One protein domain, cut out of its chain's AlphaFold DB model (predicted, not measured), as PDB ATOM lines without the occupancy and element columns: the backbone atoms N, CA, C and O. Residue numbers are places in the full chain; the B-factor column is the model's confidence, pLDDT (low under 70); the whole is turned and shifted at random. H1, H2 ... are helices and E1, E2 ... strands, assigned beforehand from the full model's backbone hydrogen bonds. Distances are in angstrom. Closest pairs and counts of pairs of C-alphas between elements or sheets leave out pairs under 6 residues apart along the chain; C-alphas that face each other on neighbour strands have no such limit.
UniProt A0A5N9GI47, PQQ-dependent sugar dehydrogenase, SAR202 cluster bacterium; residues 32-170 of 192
ATOM      1  N   LEU A  32      54.363  23.651  90.535       95.94
ATOM      2  CA  LEU A  32      55.374  22.593  90.688       95.94
ATOM      3  C   LEU A  32      56.461  22.921  91.708       95.94
ATOM      4  O   LEU A  32      57.141  22.018  92.191       95.94
ATOM      5  N   GLY A  33      56.620  24.190  92.076       95.44
ATOM      6  CA  GLY A  33      57.576  24.555  93.110       95.44
ATOM      7  C   GLY A  33      57.295  25.902  93.751       95.44
ATOM      8  O   GLY A  33      56.661  26.776  93.154       95.44
ATOM      9  N   LEU A  34      57.835  26.058  94.956       96.44
ATOM     10  CA  LEU A  34      57.880  27.304  95.704       96.44
ATOM     11  C   LEU A  34      59.183  27.353  96.506       96.44
ATOM     12  O   LEU A  34      59.533  26.376  97.169       96.44
ATOM     13  N   VAL A  35      59.865  28.496  96.498       96.00
ATOM     14  CA  VAL A  35      61.005  28.757  97.387       96.00
ATOM     15  C   VAL A  35      60.939  30.173  97.944       96.00
ATOM     16  O   VAL A  35      60.688  31.132  97.218       96.00
ATOM     17  N   PHE A  36      61.182  30.319  99.243       94.62
ATOM     18  CA  PHE A  36      61.320  31.633  99.864       94.62
ATOM     19  C   PHE A  36      62.679  32.246  99.530       94.62
ATOM     20  O   PHE A  36      63.695  31.548  99.486       94.62
ATOM     21  N   ASP A  37      62.710  33.559  99.312       92.62
ATOM     22  CA  ASP A  37      63.969  34.291  99.236       92.62
ATOM     23  C   ASP A  37      64.716  34.146 100.581       92.62
ATOM     24  O   ASP A  37      64.085  34.224 101.637       92.62
ATOM     25  N   PRO A  38      66.047  33.955 100.611       92.00
ATOM     26  CA  PRO A  38      66.795  33.883 101.869       92.00
ATOM     27  C   PRO A  38      66.620  35.113 102.770       92.00
ATOM     28  O   PRO A  38      66.863  35.038 103.973       92.00
ATOM     29  N   LYS A  39      66.204  36.253 102.201       92.12
ATOM     30  CA  LYS A  39      65.870  37.487 102.916       92.12
ATOM     31  C   LYS A  39      64.357  37.681 103.083       92.12
ATOM     32  O   LYS A  39      63.932  38.821 103.254       92.12
ATOM     33  N   PHE A  40      63.558  36.611 103.058       93.25
ATOM     34  CA  PHE A  40      62.093  36.668 103.143       93.25
ATOM     35  C   PHE A  40      61.590  37.518 104.315       93.25
ATOM     36  O   PHE A  40      60.719  38.353 104.123       93.25
ATOM     37  N   GLU A  41      62.201  37.402 105.493       93.50
ATOM     38  CA  GLU A  41      61.841  38.216 106.669       93.50
ATOM     39  C   GLU A  41      62.011  39.731 106.447       93.50
ATOM     40  O   GLU A  41      61.389  40.543 107.125       93.50
ATOM     41  N   ALA A  42      62.866  40.132 105.502       93.75
ATOM     42  CA  ALA A  42      63.148  41.529 105.189       93.75
ATOM     43  C   ALA A  42      62.450  42.028 103.912       93.75
ATOM     44  O   ALA A  42      62.222  43.231 103.789       93.75
ATOM     45  N   ASN A  43      62.161  41.150 102.945       93.31
ATOM     46  CA  ASN A  43      61.622  41.536 101.632       93.31
ATOM     47  C   ASN A  43      60.266  40.903 101.281       93.31
ATOM     48  O   ASN A  43      59.649  41.308 100.296       93.31
ATOM     49  N   SER A  44      59.801  39.924 102.058       95.81
ATOM     50  CA  SER A  44      58.572  39.160 101.831       95.81
ATOM     51  C   SER A  44      58.476  38.533 100.433       95.81
ATOM     52  O   SER A  44      57.376  38.311  99.926       95.81
ATOM     53  N   HIS A  45      59.609  38.263  99.777       94.81
ATOM     54  CA  HIS A  45      59.651  37.705  98.429       94.81
ATOM     55  C   HIS A  45      59.803  36.190  98.430       94.81
ATOM     56  O   HIS A  45      60.619  35.611  99.142       94.81
ATOM     57  N   PHE A  46      59.058  35.539  97.556       95.75
ATOM     58  CA  PHE A  46      59.228  34.126  97.264       95.75
ATOM     59  C   PHE A  46      59.032  33.896  95.771       95.75
ATOM     60  O   PHE A  46      58.444  34.728  95.076       95.75
ATOM     61  N   TYR A  47      59.555  32.785  95.275       97.06
ATOM     62  CA  TYR A  47      59.471  32.405  93.877       97.06
ATOM     63  C   TYR A  47      58.567  31.191  93.742       97.06
ATOM     64  O   TYR A  47      58.544  30.324  94.615       97.06
ATOM     65  N   VAL A  48      57.810  31.152  92.654       98.19
ATOM     66  CA  VAL A  48      56.959  30.028  92.277       98.19
ATOM     67  C   VAL A  48      57.317  29.564  90.882       98.19
ATOM     68  O   VAL A  48      57.703  30.369  90.036       98.19
ATOM     69  N   TYR A  49      57.148  28.268  90.650       98.50
ATOM     70  CA  TYR A  49      57.257  27.647  89.338       98.50
ATOM     71  C   TYR A  49      55.931  26.990  89.005       98.50
ATOM     72  O   TYR A  49      55.482  26.115  89.750       98.50
ATOM     73  N   TYR A  50      55.317  27.362  87.890       98.44
ATOM     74  CA  TYR A  50      54.059  26.762  87.461       98.44
ATOM     75  C   TYR A  50      53.959  26.623  85.943       98.44
ATOM     76  O   TYR A  50      54.614  27.343  85.191       98.44
ATOM     77  N   SER A  51      53.128  25.691  85.490       98.44
ATOM     78  CA  SER A  51      52.785  25.537  84.076       98.44
ATOM     79  C   SER A  51      51.654  26.498  83.712       98.44
ATOM     80  O   SER A  51      50.664  26.586  84.432       98.44
ATOM     81  N   ALA A  52      51.772  27.213  82.597       98.12
ATOM     82  CA  ALA A  52      50.774  28.144  82.072       98.12
ATOM     83  C   ALA A  52      50.375  27.760  80.640       98.12
ATOM     84  O   ALA A  52      51.180  27.227  79.880       98.12
ATOM     85  N   GLY A  53      49.120  28.033  80.274       95.19
ATOM     86  CA  GLY A  53      48.548  27.666  78.974       95.19
ATOM     87  C   GLY A  53      48.464  28.829  77.980       95.19
ATOM     88  O   GLY A  53      48.605  29.996  78.349       95.19
ATOM     89  N   GLY A  54      48.190  28.488  76.715       87.25
ATOM     90  CA  GLY A  54      47.885  29.431  75.631       87.25
ATOM     91  C   GLY A  54      49.015  30.383  75.206       87.25
ATOM     92  O   GLY A  54      48.779  31.589  75.226       87.25
ATOM     93  N   PRO A  55      50.208  29.919  74.775       94.19
ATOM     94  CA  PRO A  55      50.675  28.536  74.590       94.19
ATOM     95  C   PRO A  55      51.243  27.905  75.877       94.19
ATOM     96  O   PRO A  55      51.457  28.599  76.873       94.19
ATOM     97  N   GLY A  56      51.478  26.586  75.841       96.56
ATOM     98  CA  GLY A  56      52.089  25.829  76.938       96.56
ATOM     99  C   GLY A  56      53.499  26.325  77.263       96.56
ATOM    100  O   GLY A  56      54.340  26.453  76.370       96.56
ATOM    101  N   ARG A  57      53.748  26.642  78.536       98.25
ATOM    102  CA  ARG A  57      55.039  27.144  79.025       98.25
ATOM    103  C   ARG A  57      55.191  26.943  80.526       98.25
ATOM    104  O   ARG A  57      54.204  26.890  81.254       98.25
ATOM    105  N   SER A  58      56.427  26.903  80.988       98.25
ATOM    106  CA  SER A  58      56.768  27.030  82.397       98.25
ATOM    107  C   SER A  58      57.044  28.483  82.734       98.25
ATOM    108  O   SER A  58      57.713  29.179  81.973       98.25
ATOM    109  N   VAL A  59      56.538  28.927  83.877       98.38
ATOM    110  CA  VAL A  59      56.692  30.290  84.375       98.38
ATOM    111  C   VAL A  59      57.368  30.239  85.733       98.38
ATOM    112  O   VAL A  59      56.902  29.543  86.636       98.38
ATOM    113  N   VAL A  60      58.453  30.994  85.872       98.00
ATOM    114  CA  VAL A  60      59.056  31.319  87.163       98.00
ATOM    115  C   VAL A  60      58.715  32.758  87.486       98.00
ATOM    116  O   VAL A  60      59.070  33.664  86.733       98.00
ATOM    117  N   SER A  61      58.064  32.965  88.621       96.75
ATOM    118  CA  SER A  61      57.607  34.281  89.058       96.75
ATOM    119  C   SER A  61      58.051  34.564  90.480       96.75
ATOM    120  O   SER A  61      58.036  33.672  91.322       96.75
ATOM    121  N   ARG A  62      58.382  35.823  90.768       96.50
ATOM    122  CA  ARG A  62      58.506  36.342  92.131       96.50
ATOM    123  C   ARG A  62      57.157  36.891  92.577       96.50
ATOM    124  O   ARG A  62      56.541  37.670  91.858       96.50
ATOM    125  N   VAL A  63      56.731  36.554  93.784       96.56
ATOM    126  CA  VAL A  63      55.513  37.071  94.418       96.56
ATOM    127  C   VAL A  63      55.882  37.676  95.770       96.56
ATOM    128  O   VAL A  63      56.853  37.271  96.410       96.56
ATOM    129  N   THR A  64      55.129  38.689  96.192       96.38
ATOM    130  CA  THR A  64      55.301  39.358  97.484       96.38
ATOM    131  C   THR A  64      54.188  38.959  98.444       96.38
ATOM    132  O   THR A  64      53.013  38.913  98.075       96.38
ATOM    133  N   GLN A  65      54.555  38.705  99.693       96.56
ATOM    134  CA  GLN A  65      53.638  38.483 100.801       96.56
ATOM    135  C   GLN A  65      53.335  39.806 101.530       96.56
ATOM    136  O   GLN A  65      54.203  40.664 101.670       96.56
ATOM    137  N   ARG A  66      52.086  39.988 101.975       95.81
ATOM    138  CA  ARG A  66      51.636  41.081 102.856       95.81
ATOM    139  C   ARG A  66      50.721  40.501 103.936       95.81
ATOM    140  O   ARG A  66      49.912  39.632 103.640       95.81
ATOM    141  N   ASP A  67      50.918  40.891 105.193       93.00
ATOM    142  CA  ASP A  67      50.084  40.473 106.339       93.00
ATOM    143  C   ASP A  67      49.817  38.952 106.453       93.00
ATOM    144  O   ASP A  67      48.688  38.495 106.594       93.00
ATOM    145  N   GLY A  68      50.871  38.139 106.354       89.12
ATOM    146  CA  GLY A  68      50.821  36.673 106.378       89.12
ATOM    147  C   GLY A  68      50.366  35.973 105.088       89.12
ATOM    148  O   GLY A  68      50.437  34.749 105.035       89.12
ATOM    149  N   VAL A  69      49.941  36.696 104.042       92.62
ATOM    150  CA  VAL A  69      49.344  36.098 102.827       92.62
ATOM    151  C   VAL A  69      50.033  36.595 101.553       92.62
ATOM    152  O   VAL A  69      50.454  37.749 101.464       92.62
ATOM    153  N   ALA A  70      50.191  35.733 100.547       95.75
ATOM    154  CA  ALA A  70      50.711  36.152  99.252       95.75
ATOM    155  C   ALA A  70      49.734  37.088  98.531       95.75
ATOM    156  O   ALA A  70      48.523  36.900  98.593       95.75
ATOM    157  N   VAL A  71      50.264  38.063  97.791       97.44
ATOM    158  CA  VAL A  71      49.470  38.972  96.957       97.44
ATOM    159  C   VAL A  71      49.648  38.579  95.490       97.44
ATOM    160  O   VAL A  71      50.667  38.958  94.902       97.44
ATOM    161  N   PRO A  72      48.713  37.835  94.869       95.44
ATOM    162  CA  PRO A  72      48.856  37.376  93.487       95.44
ATOM    163  C   PRO A  72      49.129  38.506  92.490       95.44
ATOM    164  O   PRO A  72      49.834  38.304  91.508       95.44
ATOM    165  N   GLU A  73      48.591  39.701  92.713       96.94
ATOM    166  CA  GLU A  73      48.755  40.880  91.851       96.94
ATOM    167  C   GLU A  73      50.155  41.503  91.948       96.94
ATOM    168  O   GLU A  73      50.509  42.349  91.134       96.94
ATOM    169  N   SER A  74      50.960  41.099  92.936       95.88
ATOM    170  CA  SER A  74      52.362  41.518  93.061       95.88
ATOM    171  C   SER A  74      53.327  40.690  92.211       95.88
ATOM    172  O   SER A  74      54.539  40.883  92.310       95.88
ATOM    173  N   GLU A  75      52.798  39.748  91.427       95.81
ATOM    174  CA  GLU A  75      53.583  38.875  90.569       95.81
ATOM    175  C   GLU A  75      54.499  39.669  89.633       95.81
ATOM    176  O   GLU A  75      54.069  40.541  88.880       95.81
ATOM    177  N   LEU A  76      55.776  39.301  89.672       95.69
ATOM    178  CA  LEU A  76      56.780  39.670  88.696       95.69
ATOM    179  C   LEU A  76      57.251  38.398  87.995       95.69
ATOM    180  O   LEU A  76      57.939  37.576  88.606       95.69
ATOM    181  N   VAL A  77      56.903  38.252  86.719       95.88
ATOM    182  CA  VAL A  77      57.390  37.150  85.882       95.88
ATOM    183  C   VAL A  77      58.894  37.312  85.678       95.88
ATOM    184  O   VAL A  77      59.355  38.330  85.168       95.88
ATOM    185  N   VAL A  78      59.660  36.313  86.111       95.94
ATOM    186  CA  VAL A  78      61.126  36.289  86.024       95.94
ATOM    187  C   VAL A  78      61.564  35.603  84.738       95.94
ATOM    188  O   VAL A  78      62.425  36.114  84.028       95.94
ATOM    189  N   LEU A  79      60.983  34.445  84.435       95.81
ATOM    190  CA  LEU A  79      61.360  33.621  83.295       95.81
ATOM    191  C   LEU A  79      60.133  32.883  82.761       95.81
ATOM    192  O   LEU A  79      59.371  32.310  83.536       95.81
ATOM    193  N   GLU A  80      59.997  32.835  81.439       97.38
ATOM    194  CA  GLU A  80      59.049  31.961  80.751       97.38
ATOM    195  C   GLU A  80      59.809  31.065  79.770       97.38
ATOM    196  O   GLU A  80      60.617  31.554  78.979       97.38
ATOM    197  N   VAL A  81      59.545  29.759  79.820       97.81
ATOM    198  CA  VAL A  81      60.160  28.757  78.938       97.81
ATOM    199  C   VAL A  81      59.051  27.985  78.228       97.81
ATOM    200  O   VAL A  81      58.250  27.344  78.910       97.81
ATOM    201  N   PRO A  82      58.949  28.040  76.887       97.75
ATOM    202  CA  PRO A  82      57.967  27.254  76.144       97.75
ATOM    203  C   PRO A  82      58.066  25.757  76.463       97.75
ATOM    204  O   PRO A  82      59.162  25.212  76.555       97.75
ATOM    205  N   GLN A  83      56.919  25.096  76.610       96.75
ATOM    206  CA  GLN A  83      56.822  23.659  76.870       96.75
ATOM    207  C   GLN A  83      56.139  22.989  75.668       96.75
ATOM    208  O   GLN A  83      54.954  23.246  75.430       96.75
ATOM    209  N   PRO A  84      56.857  22.175  74.869       95.56
ATOM    210  CA  PRO A  84      56.288  21.548  73.678       95.56
ATOM    211  C   PRO A  84      55.286  20.437  74.020       95.56
ATOM    212  O   PRO A  84      54.371  20.183  73.236       95.56
ATOM    213  N   PHE A  85      55.430  19.801  75.188       95.44
ATOM    214  CA  PHE A  85      54.525  18.771  75.688       95.44
ATOM    215  C   PHE A  85      54.160  19.002  77.159       95.44
ATOM    216  O   PHE A  85      54.737  19.830  77.864       95.44
ATOM    217  N   SER A  86      53.162  18.258  77.630       94.19
ATOM    218  CA  SER A  86      52.579  18.406  78.968       94.19
ATOM    219  C   SER A  86      53.267  17.576  80.062       94.19
ATOM    220  O   SER A  86      52.717  17.409  81.152       94.19
ATOM    221  N   ASN A  87      54.433  17.006  79.759       92.38
ATOM    222  CA  ASN A  87      55.248  16.204  80.663       92.38
ATOM    223  C   ASN A  87      56.724  16.625  80.574       92.38
ATOM    224  O   ASN A  87      57.113  17.367  79.678       92.38
ATOM    225  N   HIS A  88      57.534  16.153  81.516       93.81
ATOM    226  CA  HIS A  88      58.905  16.592  81.783       93.81
ATOM    227  C   HIS A  88      59.021  18.111  81.922       93.81
ATOM    228  O   HIS A  88      59.915  18.750  81.363       93.81
ATOM    229  N   ASN A  89      58.112  18.707  82.693       93.44
ATOM    230  CA  ASN A  89      58.114  20.151  82.903       93.44
ATOM    231  C   ASN A  89      59.152  20.585  83.948       93.44
ATOM    232  O   ASN A  89      59.447  21.771  84.030       93.44
ATOM    233  N   GLY A  90      59.745  19.664  84.714       94.00
ATOM    234  CA  GLY A  90      60.721  19.992  85.759       94.00
ATOM    235  C   GLY A  90      60.063  20.697  86.947       94.00
ATOM    236  O   GLY A  90      59.057  20.225  87.466       94.00
ATOM    237  N   GLY A  91      60.630  21.822  87.388       91.00
ATOM    238  CA  GLY A  91      59.975  22.710  88.356       91.00
ATOM    239  C   GLY A  91      60.597  22.768  89.746       91.00
ATOM    240  O   GLY A  91      60.277  23.677  90.518       91.00
ATOM    241  N   GLN A  92      61.560  21.894  90.055       93.25
ATOM    242  CA  GLN A  92      62.381  22.082  91.247       93.25
ATOM    243  C   GLN A  92      63.243  23.336  91.079       93.25
ATOM    244  O   GLN A  92      63.904  23.515  90.056       93.25
ATOM    245  N   HIS A  93      63.262  24.186  92.099       93.19
ATOM    246  CA  HIS A  93      64.122  25.356  92.149       93.19
ATOM    247  C   HIS A  93      64.513  25.677  93.590       93.19
ATOM    248  O   HIS A  93      63.824  25.300  94.538       93.19
ATOM    249  N   ALA A  94      65.658  26.332  93.751       95.25
ATOM    250  CA  ALA A  94      66.220  26.677  95.050       95.25
ATOM    251  C   ALA A  94      67.105  27.919  94.939       95.25
ATOM    252  O   ALA A  94      67.733  28.141  93.904       95.25
ATOM    253  N   VAL A  95      67.199  28.697  96.017       93.62
ATOM    254  CA  VAL A  95      68.202  29.762  96.115       93.62
ATOM    255  C   VAL A  95      69.473  29.176  96.722       93.62
ATOM    256  O   VAL A  95      69.443  28.612  97.817       93.62
ATOM    257  N   GLY A  96      70.576  29.260  95.982       93.12
ATOM    258  CA  GLY A  96      71.873  28.755  96.411       93.12
ATOM    259  C   GLY A  96      72.516  29.615  97.506       93.12
ATOM    260  O   GLY A  96      72.087  30.744  97.761       93.12
ATOM    261  N   PRO A  97      73.586  29.120  98.152       91.62
ATOM    262  CA  PRO A  97      74.348  29.893  99.139       91.62
ATOM    263  C   PRO A  97      75.056  31.117  98.532       91.62
ATOM    264  O   PRO A  97      75.459  32.021  99.255       91.62
ATOM    265  N   ASP A  98      75.202  31.145  97.209       92.62
ATOM    266  CA  ASP A  98      75.703  32.267  96.419       92.62
ATOM    267  C   ASP A  98      74.628  33.330  96.119       92.62
ATOM    268  O   ASP A  98      74.927  34.352  95.504       92.62
ATOM    269  N   GLY A  99      73.384  33.112  96.561       91.31
ATOM    270  CA  GLY A  99      72.260  34.025  96.356       91.31
ATOM    271  C   GLY A  99      71.619  33.941  94.970       91.31
ATOM    272  O   GLY A  99      70.744  34.754  94.672       91.31
ATOM    273  N   MET A 100      72.020  32.976  94.138       95.81
ATOM    274  CA  MET A 100      71.451  32.777  92.805       95.81
ATOM    275  C   MET A 100      70.254  31.834  92.853       95.81
ATOM    276  O   MET A 100      70.204  30.913  93.671       95.81
ATOM    277  N   LEU A 101      69.293  32.037  91.952       97.12
ATOM    278  CA  LEU A 101      68.173  31.120  91.782       97.12
ATOM    279  C   LEU A 101      68.564  30.025  90.788       97.12
ATOM    280  O   LEU A 101      68.881  30.303  89.629       97.12
ATOM    281  N   TYR A 102      68.522  28.781  91.257       97.94
ATOM    282  CA  TYR A 102      68.721  27.585  90.452       97.94
ATOM    283  C   TYR A 102      67.372  27.006  90.059       97.94
ATOM    284  O   TYR A 102      66.533  26.783  90.931       97.94
ATOM    285  N   ILE A 103      67.162  26.747  88.769       98.19
ATOM    286  CA  ILE A 103      65.874  26.290  88.228       98.19
ATOM    287  C   ILE A 103      66.117  25.041  87.396       98.19
ATOM    288  O   ILE A 103      66.865  25.088  86.425       98.19
ATOM    289  N   SER A 104      65.486  23.931  87.762       96.62
ATOM    290  CA  SER A 104      65.495  22.716  86.949       96.62
ATOM    291  C   SER A 104      64.363  22.735  85.923       96.62
ATOM    292  O   SER A 104      63.198  22.972  86.257       96.62
ATOM    293  N   LEU A 105      64.720  22.445  84.679       96.25
ATOM    294  CA  LEU A 105      63.814  22.252  83.557       96.25
ATOM    295  C   LEU A 105      64.019  20.836  83.022       96.25
ATOM    296  O   LEU A 105      65.154  20.410  82.797       96.25
ATOM    297  N   GLY A 106      62.927  20.105  82.810       94.75
ATOM    298  CA  GLY A 106      62.995  18.884  82.009       94.75
ATOM    299  C   GLY A 106      63.176  19.217  80.526       94.75
ATOM    300  O   GLY A 106      63.165  20.384  80.134       94.75
ATOM    301  N   ASP A 107      63.359  18.193  79.697       94.00
ATOM    302  CA  ASP A 107      63.533  18.306  78.236       94.00
ATOM    303  C   ASP A 107      62.271  18.797  77.492       94.00
ATOM    304  O   ASP A 107      62.288  19.001  76.279       94.00
ATOM    305  N   GLY A 108      61.179  19.034  78.220       93.88
ATOM    306  CA  GLY A 108      59.903  19.468  77.671       93.88
ATOM    307  C   GLY A 108      59.051  18.335  77.119       93.88
ATOM    308  O   GLY A 108      57.992  18.599  76.553       93.88
ATOM    309  N   GLY A 109      59.481  17.091  77.327       90.62
ATOM    310  CA  GLY A 109      58.613  15.933  77.295       90.62
ATOM    311  C   GLY A 109      58.528  15.206  75.969       90.62
ATOM    312  O   GLY A 109      59.333  15.360  75.052       90.62
ATOM    313  N   MET A 110      57.488  14.371  75.933       86.62
ATOM    314  CA  MET A 110      57.357  13.149  75.142       86.62
ATOM    315  C   MET A 110      58.466  12.115  75.428       86.62
ATOM    316  O   MET A 110      59.558  12.421  75.900       86.62
ATOM    317  N   GLY A 111      58.158  10.834  75.212       82.06
ATOM    318  CA  GLY A 111      59.150   9.770  75.359       82.06
ATOM    319  C   GLY A 111      60.301   9.938  74.363       82.06
ATOM    320  O   GLY A 111      60.065  10.271  73.203       82.06
ATOM    321  N   CYS A 112      61.524   9.654  74.817       82.94
ATOM    322  CA  CYS A 112      62.753   9.677  74.017       82.94
ATOM    323  C   CYS A 112      63.183  11.055  73.470       82.94
ATOM    324  O   CYS A 112      63.906  11.079  72.477       82.94
ATOM    325  N   ASP A 113      62.768  12.166  74.096       88.56
ATOM    326  CA  ASP A 113      63.199  13.539  73.761       88.56
ATOM    327  C   ASP A 113      63.202  13.825  72.241       88.56
ATOM    328  O   ASP A 113      64.254  14.026  71.626       88.56
ATOM    329  N   PRO A 114      62.028  13.827  71.582       90.44
ATOM    330  CA  PRO A 114      61.948  13.999  70.130       90.44
ATOM    331  C   PRO A 114      62.424  15.377  69.651       90.44
ATOM    332  O   PRO A 114      62.677  15.548  68.459       90.44
ATOM    333  N   GLN A 115      62.524  16.357  70.555       92.44
ATOM    334  CA  GLN A 115      63.046  17.695  70.267       92.44
ATOM    335  C   GLN A 115      64.575  17.769  70.434       92.44
ATOM    336  O   GLN A 115      65.193  18.732  69.985       92.44
ATOM    337  N   GLY A 116      65.201  16.753  71.039       91.69
ATOM    338  CA  GLY A 116      66.636  16.730  71.320       91.69
ATOM    339  C   GLY A 116      67.068  17.800  72.325       91.69
ATOM    340  O   GLY A 116      68.230  18.221  72.318       91.69
ATOM    341  N   ASN A 117      66.144  18.265  73.165       93.62
ATOM    342  CA  ASN A 117      66.358  19.372  74.085       93.62
ATOM    343  C   ASN A 117      67.334  19.011  75.202       93.62
ATOM    344  O   ASN A 117      68.135  19.849  75.609       93.62
ATOM    345  N   GLY A 118      67.357  17.750  75.637       89.31
ATOM    346  CA  GLY A 118      68.237  17.276  76.700       89.31
ATOM    347  C   GLY A 118      69.719  17.544  76.423       89.31
ATOM    348  O   GLY A 118      70.490  17.746  77.354       89.31
ATOM    349  N   GLN A 119      70.142  17.580  75.156       91.12
ATOM    350  CA  GLN A 119      71.525  17.890  74.761       91.12
ATOM    351  C   GLN A 119      71.673  19.262  74.082       91.12
ATOM    352  O   GLN A 119      72.784  19.643  73.700       91.12
ATOM    353  N   ASN A 120      70.582  20.013  73.931       91.69
ATOM    354  CA  ASN A 120      70.580  21.292  73.241       91.69
ATOM    355  C   ASN A 120      70.935  22.443  74.188       91.69
ATOM    356  O   ASN A 120      70.084  23.081  74.795       91.69
ATOM    357  N   ARG A 121      72.220  22.782  74.236       91.06
ATOM    358  CA  ARG A 121      72.746  23.917  75.013       91.06
ATOM    359  C   ARG A 121      72.288  25.308  74.528       91.06
ATOM    360  O   ARG A 121      72.584  26.304  75.187       91.06
ATOM    361  N   PHE A 122      71.619  25.392  73.376       94.12
ATOM    362  CA  PHE A 122      71.025  26.632  72.862       94.12
ATOM    363  C   PHE A 122      69.587  26.849  73.346       94.12
ATOM    364  O   PHE A 122      69.017  27.901  73.063       94.12
ATOM    365  N   ASP A 123      69.021  25.894  74.085       92.62
ATOM    366  CA  ASP A 123      67.730  26.018  74.755       92.62
ATOM    367  C   ASP A 123      67.897  25.926  76.285       92.62
ATOM    368  O   ASP A 123      68.969  25.613  76.802       92.62
ATOM    369  N   GLN A 124      66.846  26.282  77.018       96.44
ATOM    370  CA  GLN A 124      66.757  26.177  78.473       96.44
ATOM    371  C   GLN A 124      66.196  24.820  78.918       96.44
ATOM    372  O   GLN A 124      66.390  24.428  80.067       96.44
ATOM    373  N   LEU A 125      65.492  24.095  78.049       96.81
ATOM    374  CA  LEU A 125      64.968  22.768  78.364       96.81
ATOM    375  C   LEU A 125      66.104  21.755  78.587       96.81
ATOM    376  O   LEU A 125      67.200  21.881  78.046       96.81
ATOM    377  N   GLY A 126      65.852  20.760  79.438       95.25
ATOM    378  CA  GLY A 126      66.812  19.710  79.784       95.25
ATOM    379  C   GLY A 126      68.015  20.209  80.588       95.25
ATOM    380  O   GLY A 126      69.107  19.633  80.497       95.25
ATOM    381  N   SER A 127      67.838  21.288  81.355       96.38
ATOM    382  CA  SER A 127      68.926  22.006  82.015       96.38
ATOM    383  C   SER A 127      68.631  22.371  83.475       96.38
ATOM    384  O   SER A 127      67.492  22.378  83.943       96.38
ATOM    385  N   ILE A 128      69.699  22.667  84.211       97.81
ATOM    386  CA  ILE A 128      69.646  23.490  85.412       97.81
ATOM    387  C   ILE A 128      70.104  24.877  84.988       97.81
ATOM    388  O   ILE A 128      71.232  25.035  84.516       97.81
ATOM    389  N   LEU A 129      69.256  25.876  85.189       98.06
ATOM    390  CA  LEU A 129      69.608  27.281  85.029       98.06
ATOM    391  C   LEU A 129      70.153  27.841  86.339       98.06
ATOM    392  O   LEU A 129      69.743  27.400  87.411       98.06
ATOM    393  N   ARG A 130      71.028  28.840  86.247       98.00
ATOM    394  CA  ARG A 130      71.478  29.675  87.366       98.00
ATOM    395  C   ARG A 130      71.352  31.138  86.964       98.00
ATOM    396  O   ARG A 130      72.056  31.588  86.058       98.00
ATOM    397  N   ILE A 131      70.459  31.864  87.628       97.38
ATOM    398  CA  ILE A 131      70.153  33.266  87.322       97.38
ATOM    399  C   ILE A 131      70.243  34.150  88.569       97.38
ATOM    400  O   ILE A 131      69.952  33.723  89.687       97.38
ATOM    401  N   ASP A 132      70.637  35.401  88.360       94.50
ATOM    402  CA  ASP A 132      70.710  36.437  89.387       94.50
ATOM    403  C   ASP A 132      69.364  37.173  89.456       94.50
ATOM    404  O   ASP A 132      68.955  37.868  88.519       94.50
ATOM    405  N   VAL A 133      68.665  36.951  90.571       87.94
ATOM    406  CA  VAL A 133      67.334  37.486  90.891       87.94
ATOM    407  C   VAL A 133      67.310  38.560  91.995       87.94
ATOM    408  O   VAL A 133      66.325  39.309  92.063       87.94
ATOM    409  N   PRO A 134      68.345  38.725  92.851       78.25
ATOM    410  CA  PRO A 134      68.444  39.896  93.712       78.25
ATOM    411  C   PRO A 134      68.298  41.232  92.966       78.25
ATOM    412  O   PRO A 134      69.012  41.546  92.010       78.25
ATOM    413  N   GLY A 135      67.381  42.065  93.464       76.00
ATOM    414  CA  GLY A 135      67.162  43.415  92.943       76.00
ATOM    415  C   GLY A 135      66.376  43.483  91.634       76.00
ATOM    416  O   GLY A 135      66.350  44.547  91.031       76.00
ATOM    417  N   LEU A 136      65.729  42.391  91.206       84.56
ATOM    418  CA  LEU A 136      64.804  42.408  90.071       84.56
ATOM    419  C   LEU A 136      63.732  43.496  90.225       84.56
ATOM    420  O   LEU A 136      62.997  43.530  91.224       84.56
ATOM    421  N   THR A 137      63.605  44.338  89.207       80.94
ATOM    422  CA  THR A 137      62.536  45.330  89.059       80.94
ATOM    423  C   THR A 137      61.674  44.980  87.842       80.94
ATOM    424  O   THR A 137      62.133  44.252  86.969       80.94
ATOM    425  N   PRO A 138      60.422  45.459  87.746       78.38
ATOM    426  CA  PRO A 138      59.551  45.141  86.608       78.38
ATOM    427  C   PRO A 138      60.108  45.512  85.227       78.38
ATOM    428  O   PRO A 138      59.728  44.912  84.229       78.38
ATOM    429  N   ASP A 139      60.999  46.500  85.169       82.69
ATOM    430  CA  ASP A 139      61.682  46.968  83.963       82.69
ATOM    431  C   ASP A 139      62.992  46.217  83.662       82.69
ATOM    432  O   ASP A 139      63.567  46.397  82.588       82.69
ATOM    433  N   GLN A 140      63.463  45.367  84.579       79.88
ATOM    434  CA  GLN A 140      64.711  44.622  84.447       79.88
ATOM    435  C   GLN A 140      64.440  43.117  84.473       79.88
ATOM    436  O   GLN A 140      63.940  42.571  85.452       79.88
ATOM    437  N   GLY A 141      64.819  42.428  83.395       82.88
ATOM    438  CA  GLY A 141      64.876  40.967  83.395       82.88
ATOM    439  C   GLY A 141      65.939  40.436  84.363       82.88
ATOM    440  O   GLY A 141      66.749  41.191  84.911       82.88
ATOM    441  N   TYR A 142      65.966  39.116  84.550       92.25
ATOM    442  CA  TYR A 142      67.052  38.476  85.295       92.25
ATOM    443  C   TYR A 142      68.403  38.732  84.633       92.25
ATOM    444  O   TYR A 142      68.507  38.958  83.425       92.25
ATOM    445  N   ARG A 143      69.460  38.661  85.442       93.94
ATOM    446  CA  ARG A 143      70.832  38.719  84.942       93.94
ATOM    447  C   ARG A 143      71.424  37.318  84.894       93.94
ATOM    448  O   ARG A 143      71.115  36.461  85.721       93.94
ATOM    449  N   VAL A 144      72.306  37.103  83.928       95.94
ATOM    450  CA  VAL A 144      73.170  35.924  83.887       95.94
ATOM    451  C   VAL A 144      74.405  36.226  84.737       95.94
ATOM    452  O   VAL A 144      75.111  37.191  84.427       95.94
ATOM    453  N   PRO A 145      74.688  35.444  85.792       96.06
ATOM    454  CA  PRO A 145      75.915  35.608  86.554       96.06
ATOM    455  C   PRO A 145      77.156  35.473  85.653       96.06
ATOM    456  O   PRO A 145      77.218  34.553  84.834       96.06
ATOM    457  N   PRO A 146      78.163  36.353  85.783       96.00
ATOM    458  CA  PRO A 146      79.345  36.338  84.917       96.00
ATOM    459  C   PRO A 146      80.243  35.110  85.126       96.00
ATOM    460  O   PRO A 146      81.073  34.806  84.275       96.00
ATOM    461  N   ASP A 147      80.088  34.415  86.253       96.06
ATOM    462  CA  ASP A 147      80.763  33.164  86.602       96.06
ATOM    463  C   ASP A 147      79.979  31.912  86.163       96.06
ATOM    464  O   ASP A 147      80.397  30.792  86.462       96.06
ATOM    465  N   ASN A 148      78.860  32.065  85.441       97.75
ATOM    466  CA  ASN A 148      78.213  30.928  84.792       97.75
ATOM    467  C   ASN A 148      79.136  30.306  83.724       97.75
ATOM    468  O   ASN A 148      79.851  31.025  83.022       97.75
ATOM    469  N   PRO A 149      79.063  28.978  83.517       96.62
ATOM    470  CA  PRO A 149      79.940  28.247  82.597       96.62
ATOM    471  C   PRO A 149      79.858  28.719  81.141       96.62
ATOM    472  O   PRO A 149      80.817  28.566  80.387       96.62
ATOM    473  N   PHE A 150      78.712  29.277  80.747       96.62
ATOM    474  CA  PHE A 150      78.443  29.745  79.390       96.62
ATOM    475  C   PHE A 150      78.192  31.256  79.322       96.62
ATOM    476  O   PHE A 150      77.710  31.753  78.305       96.62
ATOM    477  N   ALA A 151      78.509  32.010  80.380       96.69
ATOM    478  CA  ALA A 151      78.344  33.460  80.381       96.69
ATOM    479  C   ALA A 151      79.114  34.103  79.211       96.69
ATOM    480  O   ALA A 151      80.313  33.887  79.044       96.69
ATOM    481  N   GLY A 152      78.413  34.875  78.372       93.81
ATOM    482  CA  GLY A 152      78.993  35.516  77.183       93.81
ATOM    483  C   GLY A 152      79.382  34.557  76.049       93.81
ATOM    484  O   GLY A 152      79.986  34.993  75.071       93.81
ATOM    485  N   SER A 153      79.048  33.268  76.160       93.88
ATOM    486  CA  SER A 153      79.281  32.288  75.106       93.88
ATOM    487  C   SER A 153      78.310  32.479  73.940       93.88
ATOM    488  O   SER A 153      77.134  32.773  74.131       93.88
ATOM    489  N   THR A 154      78.793  32.259  72.718       93.94
ATOM    490  CA  THR A 154      77.943  32.103  71.526       93.94
ATOM    491  C   THR A 154      77.532  30.656  71.291       93.94
ATOM    492  O   THR A 154      76.728  30.381  70.407       93.94
ATOM    493  N   ASP A 155      78.118  29.728  72.045       90.50
ATOM    494  CA  ASP A 155      77.956  28.293  71.870       90.50
ATOM    495  C   ASP A 155      76.836  27.709  72.732       90.50
ATOM    496  O   ASP A 155      76.436  26.579  72.485       90.50
ATOM    497  N   ALA A 156      76.337  28.436  73.731       95.06
ATOM    498  CA  ALA A 156      75.271  28.007  74.634       95.06
ATOM    499  C   ALA A 156      74.575  29.221  75.268       95.06
ATOM    500  O   ALA A 156      75.120  30.325  75.260       95.06
ATOM    501  N   ARG A 157      73.389  29.018  75.853       96.75
ATOM    502  CA  ARG A 157      72.702  30.061  76.628       96.75
ATOM    503  C   ARG A 157      73.441  30.327  77.940       96.75
ATOM    504  O   ARG A 157      73.801  29.398  78.658       96.75
ATOM    505  N   GLY A 158      73.658  31.602  78.259       97.38
ATOM    506  CA  GLY A 158      74.497  32.001  79.391       97.38
ATOM    507  C   GLY A 158      73.941  31.591  80.756       97.38
ATOM    508  O   GLY A 158      74.702  31.336  81.685       97.38
ATOM    509  N   GLU A 159      72.621  31.499  80.884       97.25
ATOM    510  CA  GLU A 159      71.925  31.067  82.095       97.25
ATOM    511  C   GLU A 159      72.066  29.565  82.394       97.25
ATOM    512  O   GLU A 159      71.796  29.155  83.523       97.25
ATOM    513  N   VAL A 160      72.491  28.739  81.430       97.38
ATOM    514  CA  VAL A 160      72.645  27.291  81.627       97.38
ATOM    515  C   VAL A 160      73.821  27.027  82.569       97.38
ATOM    516  O   VAL A 160      74.951  27.428  82.308       97.38
ATOM    517  N   TRP A 161      73.559  26.325  83.668       96.81
ATOM    518  CA  TRP A 161      74.567  25.878  84.634       96.81
ATOM    519  C   TRP A 161      74.999  24.431  84.383       96.81
ATOM    520  O   TRP A 161      76.181  24.092  84.445       96.81
ATOM    521  N   ALA A 162      74.031  23.572  84.073       94.75
ATOM    522  CA  ALA A 162      74.240  22.189  83.669       94.75
ATOM    523  C   ALA A 162      73.150  21.791  82.671       94.75
ATOM    524  O   ALA A 162      72.047  22.321  82.728       94.75
ATOM    525  N   TYR A 163      73.437  20.847  81.782       94.06
ATOM    526  CA  TYR A 163      72.476  20.316  80.812       94.06
ATOM    527  C   TYR A 163      72.622  18.794  80.702       94.06
ATOM    528  O   TYR A 163      73.557  18.213  81.266       94.06
ATOM    529  N   GLY A 164      71.696  18.136  80.006       89.69
ATOM    530  CA  GLY A 164      71.653  16.674  79.913       89.69
ATOM    531  C   GLY A 164      70.558  16.019  80.746       89.69
ATOM    532  O   GLY A 164      70.656  14.817  80.994       89.69
ATOM    533  N   LEU A 165      69.564  16.773  81.227       85.25
ATOM    534  CA  LEU A 165      68.493  16.239  82.067       85.25
ATOM    535  C   LEU A 165      67.343  15.692  81.204       85.25
ATOM    536  O   LEU A 165      66.790  16.420  80.388       85.25
ATOM    537  N   ALA A 166      66.968  14.428  81.427       73.75
ATOM    538  CA  ALA A 166      65.779  13.772  80.869       73.75
ATOM    539  C   ALA A 166      65.277  12.694  81.854       73.75
ATOM    540  O   ALA A 166      66.091  12.013  82.481       73.75
ATOM    541  N   ILE A 167      63.952  12.546  82.020       58.97
ATOM    542  CA  ILE A 167      63.346  11.645  83.032       58.97
ATOM    543  C   ILE A 167      63.124  10.211  82.513       58.97
ATOM    544  O   ILE A 167      63.087   9.278  83.315       58.97
ATOM    545  N   PHE A 168      63.109   9.984  81.195       48.88
ATOM    546  CA  PHE A 168      63.146   8.632  80.623       48.88
ATOM    547  C   PHE A 168      64.285   8.507  79.614       48.88
ATOM    548  O   PHE A 168      64.207   9.014  78.498       48.88
ATOM    549  N   GLY A 169      65.349   7.813  80.011       42.69
ATOM    550  CA  GLY A 169      66.335   7.304  79.065       42.69
ATOM    551  C   GLY A 169      65.854   5.997  78.434       42.69
ATOM    552  O   GLY A 169      65.285   5.169  79.140       42.69
ATOM    553  N   ASP A 170      66.161   5.780  77.149       41.44
ATOM    554  CA  ASP A 170      67.059   4.661  76.839       41.44
ATOM    555  C   ASP A 170      67.829   4.757  75.501       41.44
ATOM    556  O   ASP A 170      67.277   5.084  74.453       41.44
TER     557      ASP A 170
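This is residues 32 to 170 of the 192 residues of the protein "PQQ-dependent sugar dehydrogenase" of SAR202 cluster bacterium (UniProt A0A5N9GI47). Two antiparallel sheets of four strands lie partly face to face as a loose sandwich, their strands crossed at 39 degrees: a larger, twisted sheet of long strands, E1 to E4, and a smaller, curled one of short strands, E5 to E8. The short helix H1 sits at one end of the larger sheet, and two long loops, residues 105 to 126 and 132 to 159, join strands of the smaller one. The printed part has 139 residues, with the elements E1 H1 E2 E3 E4 E5 E6 E7 E8 along the chain; the sheet orders are E1 E2 E3 E4 and E5 E6 E7 E8. The class is mostly strand, though under half of the residues, 57, are in named elements. The whole is compact, with a radius of gyration of the C-alphas of 15.2 A, and spans 49 by 32 by 25 A.

In the larger sheet, E2, residues 45 to 52, and E3, residues 57 to 66, are inner strands and form a hairpin, with N 48 and O 61 2.9 A apart. E4, residues 69 to 82, is an edge strand in a hairpin with E3, N 62 and O 76 being 2.8 A apart, and bends by 68 degrees at residue 74. E2, E3 and E4 make a meander, each strand the antiparallel neighbour of the one before. The other edge strand, E1, residues 32 to 36, is antiparallel to E2 at 170 degrees, with N 35 and O 47 2.9 A apart. H1, residues 40 to 43, only grazes this sheet, with 5 pairs of C-alphas within 10 A; it is too short for any O i to N i+4 pair, and its one O i to N i+3 pair is within range. E5, residues 93 to 95, E6, residues 101 to 104, E7, residues 127 to 131, and E8, residues 160 to 163, form a second meander; N 94 and O 102 are 3.0 A apart, N 103 and O 129 3.0 A, and N 128 and O 162 2.8 A. The parts of the two sheets that face each other are 10.0 A centre to centre. The closest C-alphas of E1 and E5 are those of Val 35 and Ala 94, 6.1 A apart. E4 and E8 are apart.

E1 begins at C-alpha 32, (55.374, 22.593, 90.688), and is 14.2 A long; H1 is 5.1 A. E2, E3 and E4 measure 20.9, 27.8 and 29.4 A, E4 ending at C-alpha 82, (57.967, 27.254, 76.144). E5, E6 and E7 measure 7.2, 10.1 and 12.5 A; E8 measures 7.0 A and ends at C-alpha 163, (72.476, 20.316, 80.812).

The two C-alphas farthest apart, those of Asp 67 and Asp 170, are 49.4 A apart. The printed part has no cut. The links E6 to E7 and E7 to E8 are long, with 22 and 28 residues. Mean pLDDT of the printed part is 92.3; residues 167 to 170 are under 70.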